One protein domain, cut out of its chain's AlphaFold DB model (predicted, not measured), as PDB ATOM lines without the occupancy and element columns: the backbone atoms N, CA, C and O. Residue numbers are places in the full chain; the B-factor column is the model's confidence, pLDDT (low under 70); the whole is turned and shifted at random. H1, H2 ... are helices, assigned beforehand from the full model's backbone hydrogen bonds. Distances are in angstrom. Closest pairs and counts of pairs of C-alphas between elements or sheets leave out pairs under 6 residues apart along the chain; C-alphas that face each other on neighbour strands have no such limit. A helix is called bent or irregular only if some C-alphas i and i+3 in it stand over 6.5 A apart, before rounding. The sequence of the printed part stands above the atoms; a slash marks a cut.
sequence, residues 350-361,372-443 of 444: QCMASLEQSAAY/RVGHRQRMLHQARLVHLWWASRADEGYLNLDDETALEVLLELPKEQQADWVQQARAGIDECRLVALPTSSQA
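Overview. This is residues 350 to 361 and 372 to 443 of the 444 residues of an uncharacterized protein of Glutamicibacter uratoxydans (UniProt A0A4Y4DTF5). One long helix, H2, runs through the middle of the domain, with three other helices placed round it: H1 near its first residues at one end of the domain, and H3 and H4 each packed at a slant on the part of H2 around residues 385 and 386. After H4 the stretch of residues 431 to 443, with no named element, folds back toward H3. The printed part has 84 residues with four named helices, in the order H1, H2, H3, H4, and no named strand; its class is all helix. The whole is compact, with a radius of gyration of the C-alphas of 13.5 A, and the C-alphas span 38 by 27 by 24 A.

Arrangement. H1, residues 350 to 360, touches H2, residues 375 to 394; H2 touches H1 with residues 375 to 376 alone. Their closest C-alphas, those of Leu 355 and Arg 376, are 5.5 A apart, and they run opposite ways at a steep tilt of 45 degrees. H2 is the hub, touching three helices. With residues 385 to 389 alone it touches H3, residues 405 to 412; the closest C-alphas, those of Leu 385 and Leu 407, are 6.2 A apart, and the two run the same way at a steep tilt of 46 degrees. H4, residues 415 to 430, touches H2 with residues 422 to 429 alone, opposite ways at a steep tilt of 47 degrees; the C-alphas of Val 386 and Val 422, their closest, are 6.0 A apart. The helix packing is mostly crossed: no touching pair is at a shallow tilt. H3 and H4 are close but not clearly touching, with the C-alphas of Leu 410 and Gln 418 closest at 6.3 A. H1 and H3 are apart; H1 and H4 are only just apart, at 8.4 A. In H2, H3 and H4 every O i to N i+4 pair is within hydrogen-bond range; in H1, 6 of 7 are.

Along the chain. H1 begins at C-alpha 350, (-26.794, -24.317, 20.735), and is 16.6 A long; it is neither bent nor irregular, but only just: C-alphas 357 and 360 are 6.4 A apart. H2, the longest helix with 20 residues, starts at C-alpha 375, (-37.515, -27.253, 28.453), and measures 28.8 A. H3 has 8 residues over 10.8 A. H4 has 16 residues over 22.9 A and ends at C-alpha 430, (-32.607, -15.366, 20.981).

Size, cuts and confidence. The two C-alphas farthest apart, those of Tyr 361 and Gly 397, are 41.4 A apart. Residues 362 to 371 are not printed, and C-alphas 361 and 372 are 14.2 A apart across this cut, which falls in the link from H1 to H2. Of the links that are printed whole, H2 to H3 is short and H3 to H4 is tight. The mean pLDDT of the printed part is 76.4; residues 354 to 361, 372 to 374, 399 to 404 and 438 to 443 are under 70.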
ATOM      1  N   GLN A 350     -27.591 -24.405  19.521       71.88
ATOM      2  CA  GLN A 350     -26.794 -24.317  20.735       71.88
ATOM      3  C   GLN A 350     -27.703 -24.101  21.949       71.88
ATOM      4  O   GLN A 350     -27.522 -24.752  22.980       71.88
ATOM      5  N   CYS A 351     -28.728 -23.268  21.794       70.75
ATOM      6  CA  CYS A 351     -29.823 -23.082  22.718       70.75
ATOM      7  C   CYS A 351     -30.546 -24.409  22.934       70.75
ATOM      8  O   CYS A 351     -30.616 -24.889  24.066       70.75
ATOM      9  N   MET A 352     -30.982 -25.068  21.859       76.38
ATOM     10  CA  MET A 352     -31.708 -26.336  21.943       76.38
ATOM     11  C   MET A 352     -30.890 -27.436  22.634       76.38
ATOM     12  O   MET A 352     -31.410 -28.115  23.519       76.38
ATOM     13  N   ALA A 353     -29.596 -27.550  22.325       70.00
ATOM     14  CA  ALA A 353     -28.686 -28.475  22.995       70.00
ATOM     15  C   ALA A 353     -28.445 -28.114  24.472       70.00
ATOM     16  O   ALA A 353     -28.299 -29.006  25.309       70.00
ATOM     17  N   SER A 354     -28.412 -26.823  24.821       69.69
ATOM     18  CA  SER A 354     -28.256 -26.389  26.214       69.69
ATOM     19  C   SER A 354     -29.514 -26.658  27.047       69.69
ATOM     20  O   SER A 354     -29.395 -27.117  28.181       69.69
ATOM     21  N   LEU A 355     -30.710 -26.497  26.468       68.25
ATOM     22  CA  LEU A 355     -31.992 -26.829  27.104       68.25
ATOM     23  C   LEU A 355     -32.195 -28.342  27.285       68.25
ATOM     24  O   LEU A 355     -32.885 -28.774  28.210       68.25
ATOM     25  N   GLU A 356     -31.596 -29.167  26.421       66.81
ATOM     26  CA  GLU A 356     -31.535 -30.624  26.609       66.81
ATOM     27  C   GLU A 356     -30.626 -31.014  27.781       66.81
ATOM     28  O   GLU A 356     -30.938 -31.948  28.519       66.81
ATOM     29  N   GLN A 357     -29.530 -30.279  27.994       63.22
ATOM     30  CA  GLN A 357     -28.614 -30.490  29.121       63.22
ATOM     31  C   GLN A 357     -29.165 -29.924  30.438       63.22
ATOM     32  O   GLN A 357     -28.928 -30.500  31.500       63.22
ATOM     33  N   SER A 358     -29.930 -28.829  30.381       58.41
ATOM     34  CA  SER A 358     -30.551 -28.193  31.548       58.41
ATOM     35  C   SER A 358     -31.764 -28.956  32.085       58.41
ATOM     36  O   SER A 358     -32.206 -28.679  33.197       58.41
ATOM     37  N   ALA A 359     -32.261 -29.970  31.364       52.31
ATOM     38  CA  ALA A 359     -33.279 -30.909  31.847       52.31
ATOM     39  C   ALA A 359     -32.853 -31.701  33.109       52.31
ATOM     40  O   ALA A 359     -33.637 -32.495  33.625       52.31
ATOM     41  N   ALA A 360     -31.627 -31.489  33.603       45.91
ATOM     42  CA  ALA A 360     -31.067 -32.088  34.807       45.91
ATOM     43  C   ALA A 360     -31.146 -31.218  36.084       45.91
ATOM     44  O   ALA A 360     -30.613 -31.657  37.100       45.91
ATOM     45  N   TYR A 361     -31.770 -30.029  36.083       38.81
ATOM     46  CA  TYR A 361     -31.868 -29.200  37.298       38.81
ATOM     47  C   TYR A 361     -33.308 -28.803  37.664       38.81
ATOM     48  O   TYR A 361     -33.974 -28.053  36.955       38.81
ATOM     49  N   ARG A 372     -43.623 -34.097  32.099       45.06
ATOM     50  CA  ARG A 372     -43.183 -34.791  30.881       45.06
ATOM     51  C   ARG A 372     -42.758 -33.859  29.747       45.06
ATOM     52  O   ARG A 372     -42.174 -34.348  28.785       45.06
ATOM     53  N   VAL A 373     -43.032 -32.556  29.845       55.78
ATOM     54  CA  VAL A 373     -42.683 -31.592  28.790       55.78
ATOM     55  C   VAL A 373     -41.376 -30.889  29.150       55.78
ATOM     56  O   VAL A 373     -41.347 -29.966  29.975       55.78
ATOM     57  N   GLY A 374     -40.276 -31.367  28.562       68.75
ATOM     58  CA  GLY A 374     -38.929 -30.832  28.789       68.75
ATOM     59  C   GLY A 374     -38.773 -29.388  28.299       68.75
ATOM     60  O   GLY A 374     -39.525 -28.938  27.434       68.75
ATOM     61  N   HIS A 375     -37.779 -28.656  28.820       74.88
ATOM     62  CA  HIS A 375     -37.515 -27.253  28.453       74.88
ATOM     63  C   HIS A 375     -37.392 -27.033  26.938       74.88
ATOM     64  O   HIS A 375     -37.911 -26.049  26.417       74.88
ATOM     65  N   ARG A 376     -36.818 -28.008  26.219       77.06
ATOM     66  CA  ARG A 376     -36.775 -28.043  24.752       77.06
ATOM     67  C   ARG A 376     -38.163 -27.940  24.105       77.06
ATOM     68  O   ARG A 376     -38.370 -27.132  23.208       77.06
ATOM     69  N   GLN A 377     -39.120 -28.751  24.555       78.12
ATOM     70  CA  GLN A 377     -40.480 -28.754  24.003       78.12
ATOM     71  C   GLN A 377     -41.215 -27.447  24.312       78.12
ATOM     72  O   GLN A 377     -41.988 -26.978  23.483       78.12
ATOM     73  N   ARG A 378     -40.939 -26.825  25.463       80.88
ATOM     74  CA  ARG A 378     -41.503 -25.513  25.813       80.88
ATOM     75  C   ARG A 378     -40.940 -24.395  24.941       80.88
ATOM     76  O   ARG A 378     -41.700 -23.529  24.535       80.88
ATOM     77  N   MET A 379     -39.647 -24.437  24.610       83.75
ATOM     78  CA  MET A 379     -39.027 -23.456  23.711       83.75
ATOM     79  C   MET A 379     -39.603 -23.565  22.295       83.75
ATOM     80  O   MET A 379     -39.970 -22.559  21.697       83.75
ATOM     81  N   LEU A 380     -39.777 -24.794  21.793       82.25
ATOM     82  CA  LEU A 380     -40.455 -25.030  20.513       82.25
ATOM     83  C   LEU A 380     -41.907 -24.551  20.535       82.25
ATOM     84  O   LEU A 380     -42.373 -23.964  19.564       82.25
ATOM     85  N   HIS A 381     -42.616 -24.769  21.643       84.38
ATOM     86  CA  HIS A 381     -43.979 -24.278  21.800       84.38
ATOM     87  C   HIS A 381     -44.037 -22.743  21.835       84.38
ATOM     88  O   HIS A 381     -44.857 -22.161  21.137       84.38
ATOM     89  N   GLN A 382     -43.128 -22.078  22.555       87.50
ATOM     90  CA  GLN A 382     -43.013 -20.615  22.568       87.50
ATOM     91  C   GLN A 382     -42.726 -20.058  21.167       87.50
ATOM     92  O   GLN A 382     -43.410 -19.135  20.730       87.50
ATOM     93  N   ALA A 383     -41.772 -20.641  20.432       84.38
ATOM     94  CA  ALA A 383     -41.471 -20.244  19.055       84.38
ATOM     95  C   ALA A 383     -42.680 -20.434  18.125       84.38
ATOM     96  O   ALA A 383     -42.999 -19.551  17.326       84.38
ATOM     97  N   ARG A 384     -43.410 -21.546  18.280       86.62
ATOM     98  CA  ARG A 384     -44.644 -21.809  17.535       86.62
ATOM     99  C   ARG A 384     -45.743 -20.796  17.857       86.62
ATOM    100  O   ARG A 384     -46.382 -20.308  16.932       86.62
ATOM    101  N   LEU A 385     -45.931 -20.436  19.124       87.44
ATOM    102  CA  LEU A 385     -46.911 -19.427  19.533       87.44
ATOM    103  C   LEU A 385     -46.581 -18.045  18.961       87.44
ATOM    104  O   LEU A 385     -47.469 -17.384  18.429       87.44
ATOM    105  N   VAL A 386     -45.309 -17.635  18.995       89.38
ATOM    106  CA  VAL A 386     -44.849 -16.389  18.352       89.38
ATOM    107  C   VAL A 386     -45.127 -16.424  16.847       89.38
ATOM    108  O   VAL A 386     -45.647 -15.454  16.296       89.38
ATOM    109  N   HIS A 387     -44.837 -17.549  16.185       88.88
ATOM    110  CA  HIS A 387     -45.122 -17.735  14.763       88.88
ATOM    111  C   HIS A 387     -46.617 -17.606  14.447       88.88
ATOM    112  O   HIS A 387     -46.995 -16.829  13.572       88.88
ATOM    113  N   LEU A 388     -47.468 -18.346  15.160       85.62
ATOM    114  CA  LEU A 388     -48.913 -18.348  14.936       85.62
ATOM    115  C   LEU A 388     -49.534 -16.983  15.227       85.62
ATOM    116  O   LEU A 388     -50.400 -16.534  14.476       85.62
ATOM    117  N   TRP A 389     -49.055 -16.291  16.263       90.19
ATOM    118  CA  TRP A 389     -49.493 -14.936  16.560       90.19
ATOM    119  C   TRP A 389     -49.156 -13.981  15.410       90.19
ATOM    120  O   TRP A 389     -50.060 -13.333  14.888       90.19
ATOM    121  N   TRP A 390     -47.902 -13.945  14.939       89.81
ATOM    122  CA  TRP A 390     -47.508 -13.093  13.806       89.81
ATOM    123  C   TRP A 390     -48.267 -13.432  12.523       89.81
ATOM    124  O   TRP A 390     -48.737 -12.529  11.831       89.81
ATOM    125  N   ALA A 391     -48.437 -14.720  12.233       86.56
ATOM    126  CA  ALA A 391     -49.194 -15.183  11.079       86.56
ATOM    127  C   ALA A 391     -50.658 -14.713  11.126       86.56
ATOM    128  O   ALA A 391     -51.173 -14.222  10.127       86.56
ATOM    129  N   SER A 392     -51.293 -14.745  12.302       86.12
ATOM    130  CA  SER A 392     -52.665 -14.252  12.486       86.12
ATOM    131  C   SER A 392     -52.826 -12.743  12.286       86.12
ATOM    132  O   SER A 392     -53.910 -12.275  11.944       86.12
ATOM    133  N   ARG A 393     -51.755 -11.961  12.497       89.56
ATOM    134  CA  ARG A 393     -51.745 -10.513  12.230       89.56
ATOM    135  C   ARG A 393     -51.511 -10.199  10.758       89.56
ATOM    136  O   ARG A 393     -51.956  -9.152  10.293       89.56
ATOM    137  N   ALA A 394     -50.822 -11.085  10.041       85.50
ATOM    138  CA  ALA A 394     -50.639 -10.975   8.600       85.50
ATOM    139  C   ALA A 394     -51.897 -11.399   7.824       85.50
ATOM    140  O   ALA A 394     -52.234 -10.768   6.824       85.50
ATOM    141  N   ASP A 395     -52.592 -12.439   8.292       84.06
ATOM    142  CA  ASP A 395     -53.794 -12.987   7.664       84.06
ATOM    143  C   ASP A 395     -54.750 -13.566   8.715       84.06
ATOM    144  O   ASP A 395     -54.489 -14.602   9.331       84.06
ATOM    145  N   GLU A 396     -55.896 -12.908   8.892       71.31
ATOM    146  CA  GLU A 396     -56.939 -13.337   9.831       71.31
ATOM    147  C   GLU A 396     -57.517 -14.720   9.478       71.31
ATOM    148  O   GLU A 396     -58.004 -15.425  10.360       71.31
ATOM    149  N   GLY A 397     -57.447 -15.134   8.206       70.69
ATOM    150  CA  GLY A 397     -57.918 -16.436   7.732       70.69
ATOM    151  C   GLY A 397     -56.919 -17.580   7.916       70.69
ATOM    152  O   GLY A 397     -57.254 -18.724   7.609       70.69
ATOM    153  N   TYR A 398     -55.703 -17.297   8.395       70.69
ATOM    154  CA  TYR A 398     -54.641 -18.297   8.527       70.69
ATOM    155  C   TYR A 398     -54.880 -19.294   9.666       70.69
ATOM    156  O   TYR A 398     -54.453 -20.448   9.591       70.69
ATOM    157  N   LEU A 399     -55.540 -18.863  10.741       69.19
ATOM    158  CA  LEU A 399     -55.710 -19.696  11.924       69.19
ATOM    159  C   LEU A 399     -56.890 -20.657  11.765       69.19
ATOM    160  O   LEU A 399     -58.043 -20.238  11.691       69.19
ATOM    161  N   ASN A 400     -56.599 -21.956  11.832       63.00
ATOM    162  CA  ASN A 400     -57.573 -22.937  12.290       63.00
ATOM    163  C   ASN A 400     -57.331 -23.165  13.789       63.00
ATOM    164  O   ASN A 400     -56.381 -23.852  14.162       63.00
ATOM    165  N   LEU A 401     -58.131 -22.516  14.640       61.09
ATOM    166  CA  LEU A 401     -57.938 -22.458  16.099       61.09
ATOM    167  C   LEU A 401     -58.159 -23.800  16.820       61.09
ATOM    168  O   LEU A 401     -57.886 -23.894  18.011       61.09
ATOM    169  N   ASP A 402     -58.580 -24.844  16.104       56.66
ATOM    170  CA  ASP A 402     -58.983 -26.137  16.670       56.66
ATOM    171  C   ASP A 402     -57.889 -26.876  17.482       56.66
ATOM    172  O   ASP A 402     -58.219 -27.824  18.190       56.66
ATOM    173  N   ASP A 403     -56.612 -26.462  17.423       53.62
ATOM    174  CA  ASP A 403     -55.481 -27.233  17.973       53.62
ATOM    175  C   ASP A 403     -54.558 -26.504  18.982       53.62
ATOM    176  O   ASP A 403     -53.635 -27.140  19.498       53.62
ATOM    177  N   GLU A 404     -54.752 -25.215  19.318       68.56
ATOM    178  CA  GLU A 404     -53.858 -24.518  20.273       68.56
ATOM    179  C   GLU A 404     -54.562 -23.626  21.313       68.56
ATOM    180  O   GLU A 404     -54.587 -22.401  21.206       68.56
ATOM    181  N   THR A 405     -54.991 -24.237  22.423       73.75
ATOM    182  CA  THR A 405     -55.550 -23.548  23.608       73.75
ATOM    183  C   THR A 405     -54.639 -22.439  24.161       73.75
ATOM    184  O   THR A 405     -55.112 -21.442  24.693       73.75
ATOM    185  N   ALA A 406     -53.314 -22.570  24.031       74.62
ATOM    186  CA  ALA A 406     -52.367 -21.549  24.488       74.62
ATOM    187  C   ALA A 406     -52.388 -20.270  23.627       74.62
ATOM    188  O   ALA A 406     -52.178 -19.175  24.151       74.62
ATOM    189  N   LEU A 407     -52.667 -20.393  22.324       82.06
ATOM    190  CA  LEU A 407     -52.845 -19.239  21.444       82.06
ATOM    191  C   LEU A 407     -54.158 -18.521  21.764       82.06
ATOM    192  O   LEU A 407     -54.175 -17.295  21.783       82.06
ATOM    193  N   GLU A 408     -55.229 -19.260  22.069       84.25
ATOM    194  CA  GLU A 408     -56.505 -18.679  22.509       84.25
ATOM    195  C   GLU A 408     -56.316 -17.814  23.761       84.25
ATOM    196  O   GLU A 408     -56.694 -16.645  23.754       84.25
ATOM    197  N   VAL A 409     -55.627 -18.338  24.783       83.56
ATOM    198  CA  VAL A 409     -55.314 -17.588  26.012       83.56
ATOM    199  C   VAL A 409     -54.532 -16.308  25.707       83.56
ATOM    200  O   VAL A 409     -54.855 -15.253  26.246       83.56
ATOM    201  N   LEU A 410     -53.525 -16.367  24.827       85.56
ATOM    202  CA  LEU A 410     -52.770 -15.179  24.420       85.56
ATOM    203  C   LEU A 410     -53.668 -14.166  23.691       85.56
ATOM    204  O   LEU A 410     -53.564 -12.968  23.936       85.56
ATOM    205  N   LEU A 411     -54.557 -14.627  22.808       86.94
ATOM    206  CA  LEU A 411     -55.450 -13.766  22.030       86.94
ATOM    207  C   LEU A 411     -56.569 -13.122  22.871       86.94
ATOM    208  O   LEU A 411     -57.061 -12.065  22.474       86.94
ATOM    209  N   GLU A 412     -56.935 -13.703  24.018       88.00
ATOM    210  CA  GLU A 412     -57.894 -13.133  24.981       88.00
ATOM    211  C   GLU A 412     -57.341 -11.928  25.764       88.00
ATOM    212  O   GLU A 412     -58.113 -11.124  26.294       88.00
ATOM    213  N   LEU A 413     -56.015 -11.765  25.832       87.00
ATOM    214  CA  LEU A 413     -55.383 -10.664  26.565       87.00
ATOM    215  C   LEU A 413     -55.571  -9.308  25.861       87.00
ATOM    216  O   LEU A 413     -55.712  -9.251  24.636       87.00
ATOM    217  N   PRO A 414     -55.486  -8.178  26.590       90.31
ATOM    218  CA  PRO A 414     -55.374  -6.858  25.979       90.31
ATOM    219  C   PRO A 414     -54.216  -6.797  24.980       90.31
ATOM    220  O   PRO A 414     -53.133  -7.319  25.232       90.31
ATOM    221  N   LYS A 415     -54.423  -6.105  23.858       86.81
ATOM    222  CA  LYS A 415     -53.468  -6.057  22.741       86.81
ATOM    223  C   LYS A 415     -52.048  -5.642  23.142       86.81
ATOM    224  O   LYS A 415     -51.089  -6.208  22.629       86.81
ATOM    225  N   GLU A 416     -51.919  -4.695  24.067       88.19
ATOM    226  CA  GLU A 416     -50.624  -4.260  24.606       88.19
ATOM    227  C   GLU A 416     -49.906  -5.404  25.336       88.19
ATOM    228  O   GLU A 416     -48.736  -5.656  25.078       88.19
ATOM    229  N   GLN A 417     -50.625  -6.185  26.147       89.94
ATOM    230  CA  GLN A 417     -50.058  -7.344  26.844       89.94
ATOM    231  C   GLN A 417     -49.660  -8.464  25.876       89.94
ATOM    232  O   GLN A 417     -48.661  -9.147  26.100       89.94
ATOM    233  N   GLN A 418     -50.410  -8.643  24.781       91.38
ATOM    234  CA  GLN A 418     -50.017  -9.574  23.720       91.38
ATOM    235  C   GLN A 418     -48.699  -9.146  23.077       91.38
ATOM    236  O   GLN A 418     -47.787  -9.961  22.946       91.38
ATOM    237  N   ALA A 419     -48.599  -7.870  22.694       90.50
ATOM    238  CA  ALA A 419     -47.405  -7.304  22.080       90.50
ATOM    239  C   ALA A 419     -46.189  -7.418  23.012       90.50
ATOM    240  O   ALA A 419     -45.135  -7.892  22.581       90.50
ATOM    241  N   ASP A 420     -46.353  -7.077  24.291       91.19
ATOM    242  CA  ASP A 420     -45.310  -7.188  25.313       91.19
ATOM    243  C   ASP A 420     -44.826  -8.631  25.468       91.19
ATOM    244  O   ASP A 420     -43.618  -8.891  25.472       91.19
ATOM    245  N   TRP A 421     -45.755  -9.588  25.556       91.88
ATOM    246  CA  TRP A 421     -45.399 -10.998  25.663       91.88
ATOM    247  C   TRP A 421     -44.657 -11.484  24.419       91.88
ATOM    248  O   TRP A 421     -43.619 -12.126  24.549       91.88
ATOM    249  N   VAL A 422     -45.131 -11.149  23.215       91.94
ATOM    250  CA  VAL A 422     -44.492 -11.561  21.954       91.94
ATOM    251  C   VAL A 422     -43.084 -10.982  21.830       91.94
ATOM    252  O   VAL A 422     -42.165 -11.701  21.433       91.94
ATOM    253  N   GLN A 423     -42.873  -9.717  22.207       90.75
ATOM    254  CA  GLN A 423     -41.540  -9.108  22.216       90.75
ATOM    255  C   GLN A 423     -40.603  -9.809  23.205       90.75
ATOM    256  O   GLN A 423     -39.470 -10.145  22.851       90.75
ATOM    257  N   GLN A 424     -41.079 -10.083  24.423       89.88
ATOM    258  CA  GLN A 424     -40.303 -10.805  25.431       89.88
ATOM    259  C   GLN A 424     -40.009 -12.243  25.004       89.88
ATOM    260  O   GLN A 424     -38.891 -12.716  25.199       89.88
ATOM    261  N   ALA A 425     -40.983 -12.934  24.414       88.38
ATOM    262  CA  ALA A 425     -40.855 -14.303  23.936       88.38
ATOM    263  C   ALA A 425     -39.875 -14.396  22.762       88.38
ATOM    264  O   ALA A 425     -39.055 -15.311  22.743       88.38
ATOM    265  N   ARG A 426     -39.899 -13.434  21.830       88.19
ATOM    266  CA  ARG A 426     -38.925 -13.332  20.733       88.19
ATOM    267  C   ARG A 426     -37.508 -13.112  21.260       88.19
ATOM    268  O   ARG A 426     -36.618 -13.884  20.923       88.19
ATOM    269  N   ALA A 427     -37.313 -12.122  22.133       85.12
ATOM    270  CA  ALA A 427     -36.016 -11.892  22.774       85.12
ATOM    271  C   ALA A 427     -35.569 -13.110  23.600       85.12
ATOM    272  O   ALA A 427     -34.399 -13.472  23.612       85.12
ATOM    273  N   GLY A 428     -36.515 -13.787  24.255       79.31
ATOM    274  CA  GLY A 428     -36.279 -15.030  24.976       79.31
ATOM    275  C   GLY A 428     -35.812 -16.169  24.071       79.31
ATOM    276  O   GLY A 428     -34.938 -16.920  24.476       79.31
ATOM    277  N   ILE A 429     -36.317 -16.289  22.843       80.56
ATOM    278  CA  ILE A 429     -35.826 -17.290  21.880       80.56
ATOM    279  C   ILE A 429     -34.352 -17.025  21.542       80.56
ATOM    280  O   ILE A 429     -33.545 -17.953  21.602       80.56
ATOM    281  N   ASP A 430     -33.988 -15.765  21.291       78.94
ATOM    282  CA  ASP A 430     -32.607 -15.366  20.981       78.94
ATOM    283  C   ASP A 430     -31.663 -15.542  22.185       78.94
ATOM    284  O   ASP A 430     -30.510 -15.944  22.041       78.94
ATOM    285  N   GLU A 431     -32.155 -15.269  23.395       83.12
ATOM    286  CA  GLU A 431     -31.411 -15.404  24.656       83.12
ATOM    287  C   GLU A 431     -31.486 -16.817  25.265       83.12
ATOM    288  O   GLU A 431     -30.942 -17.059  26.344       83.12
ATOM    289  N   CYS A 432     -32.170 -17.757  24.610       78.75
ATOM    290  CA  CYS A 432     -32.464 -19.091  25.132       78.75
ATOM    291  C   CYS A 432     -33.185 -19.117  26.501       78.75
ATOM    292  O   CYS A 432     -32.945 -19.976  27.354       78.75
ATOM    293  N   ARG A 433     -34.103 -18.173  26.725       83.62
ATOM    294  CA  ARG A 433     -34.920 -18.012  27.931       83.62
ATOM    295  C   ARG A 433     -36.404 -18.272  27.647       83.62
ATOM    296  O   ARG A 433     -37.008 -17.655  26.772       83.62
ATOM    297  N   LEU A 434     -37.009 -19.146  28.454       82.00
ATOM    298  CA  LEU A 434     -38.458 -19.369  28.446       82.00
ATOM    299  C   LEU A 434     -39.187 -18.198  29.109       82.00
ATOM    300  O   LEU A 434     -38.789 -17.738  30.180       82.00
ATOM    301  N   VAL A 435     -40.275 -17.762  28.488       86.06
ATOM    302  CA  VAL A 435     -41.172 -16.722  28.992       86.06
ATOM    303  C   VAL A 435     -42.500 -17.383  29.339       86.06
ATOM    304  O   VAL A 435     -43.073 -18.112  28.532       86.06
ATOM    305  N   ALA A 436     -42.974 -17.170  30.566       81.88
ATOM    306  CA  ALA A 436     -44.256 -17.715  30.997       81.88
ATOM    307  C   ALA A 436     -45.395 -17.085  30.185       81.88
ATOM    308  O   ALA A 436     -45.371 -15.886  29.907       81.88
ATOM    309  N   LEU A 437     -46.389 -17.889  29.805       75.44
ATOM    310  CA  LEU A 437     -47.635 -17.355  29.264       75.44
ATOM    311  C   LEU A 437     -48.359 -16.569  30.365       75.44
ATOM    312  O   LEU A 437     -48.394 -17.042  31.505       75.44
ATOM    313  N   PRO A 438     -48.935 -15.395  30.063       68.06
ATOM    314  CA  PRO A 438     -49.699 -14.651  31.051       68.06
ATOM    315  C   PRO A 438     -50.944 -15.464  31.416       68.06
ATOM    316  O   PRO A 438     -51.653 -15.954  30.536       68.06
ATOM    317  N   THR A 439     -51.213 -15.644  32.708       64.25
ATOM    318  CA  THR A 439     -52.448 -16.299  33.151       64.25
ATOM    319  C   THR A 439     -53.594 -15.295  33.134       64.25
ATOM    320  O   THR A 439     -53.415 -14.126  33.475       64.25
ATOM    321  N   SER A 440     -54.806 -15.757  32.821       51.03
ATOM    322  CA  SER A 440     -56.025 -14.931  32.820       51.03
ATOM    323  C   SER A 440     -56.308 -14.233  34.163       51.03
ATOM    324  O   SER A 440     -57.022 -13.235  34.204       51.03
ATOM    325  N   SER A 441     -55.698 -14.692  35.263       47.81
ATOM    326  CA  SER A 441     -55.752 -14.054  36.586       47.81
ATOM    327  C   SER A 441     -54.922 -12.769  36.725       47.81
ATOM    328  O   SER A 441     -55.120 -12.040  37.691       47.81
ATOM    329  N   GLN A 442     -54.008 -12.473  35.794       44.78
ATOM    330  CA  GLN A 442     -53.237 -11.220  35.761       44.78
ATOM    331  C   GLN A 442     -53.917 -10.120  34.924       44.78
ATOM    332  O   GLN A 442     -53.413  -9.001  34.856       44.78
ATOM    333  N   ALA A 443     -55.065 -10.419  34.304       39.62
ATOM    334  CA  ALA A 443     -55.812  -9.506  33.436       39.62
ATOM    335  C   ALA A 443     -56.932  -8.716  34.154       39.62
ATOM    336  O   ALA A 443     -57.743  -8.079  33.481       39.62
TER     337      ALA A 443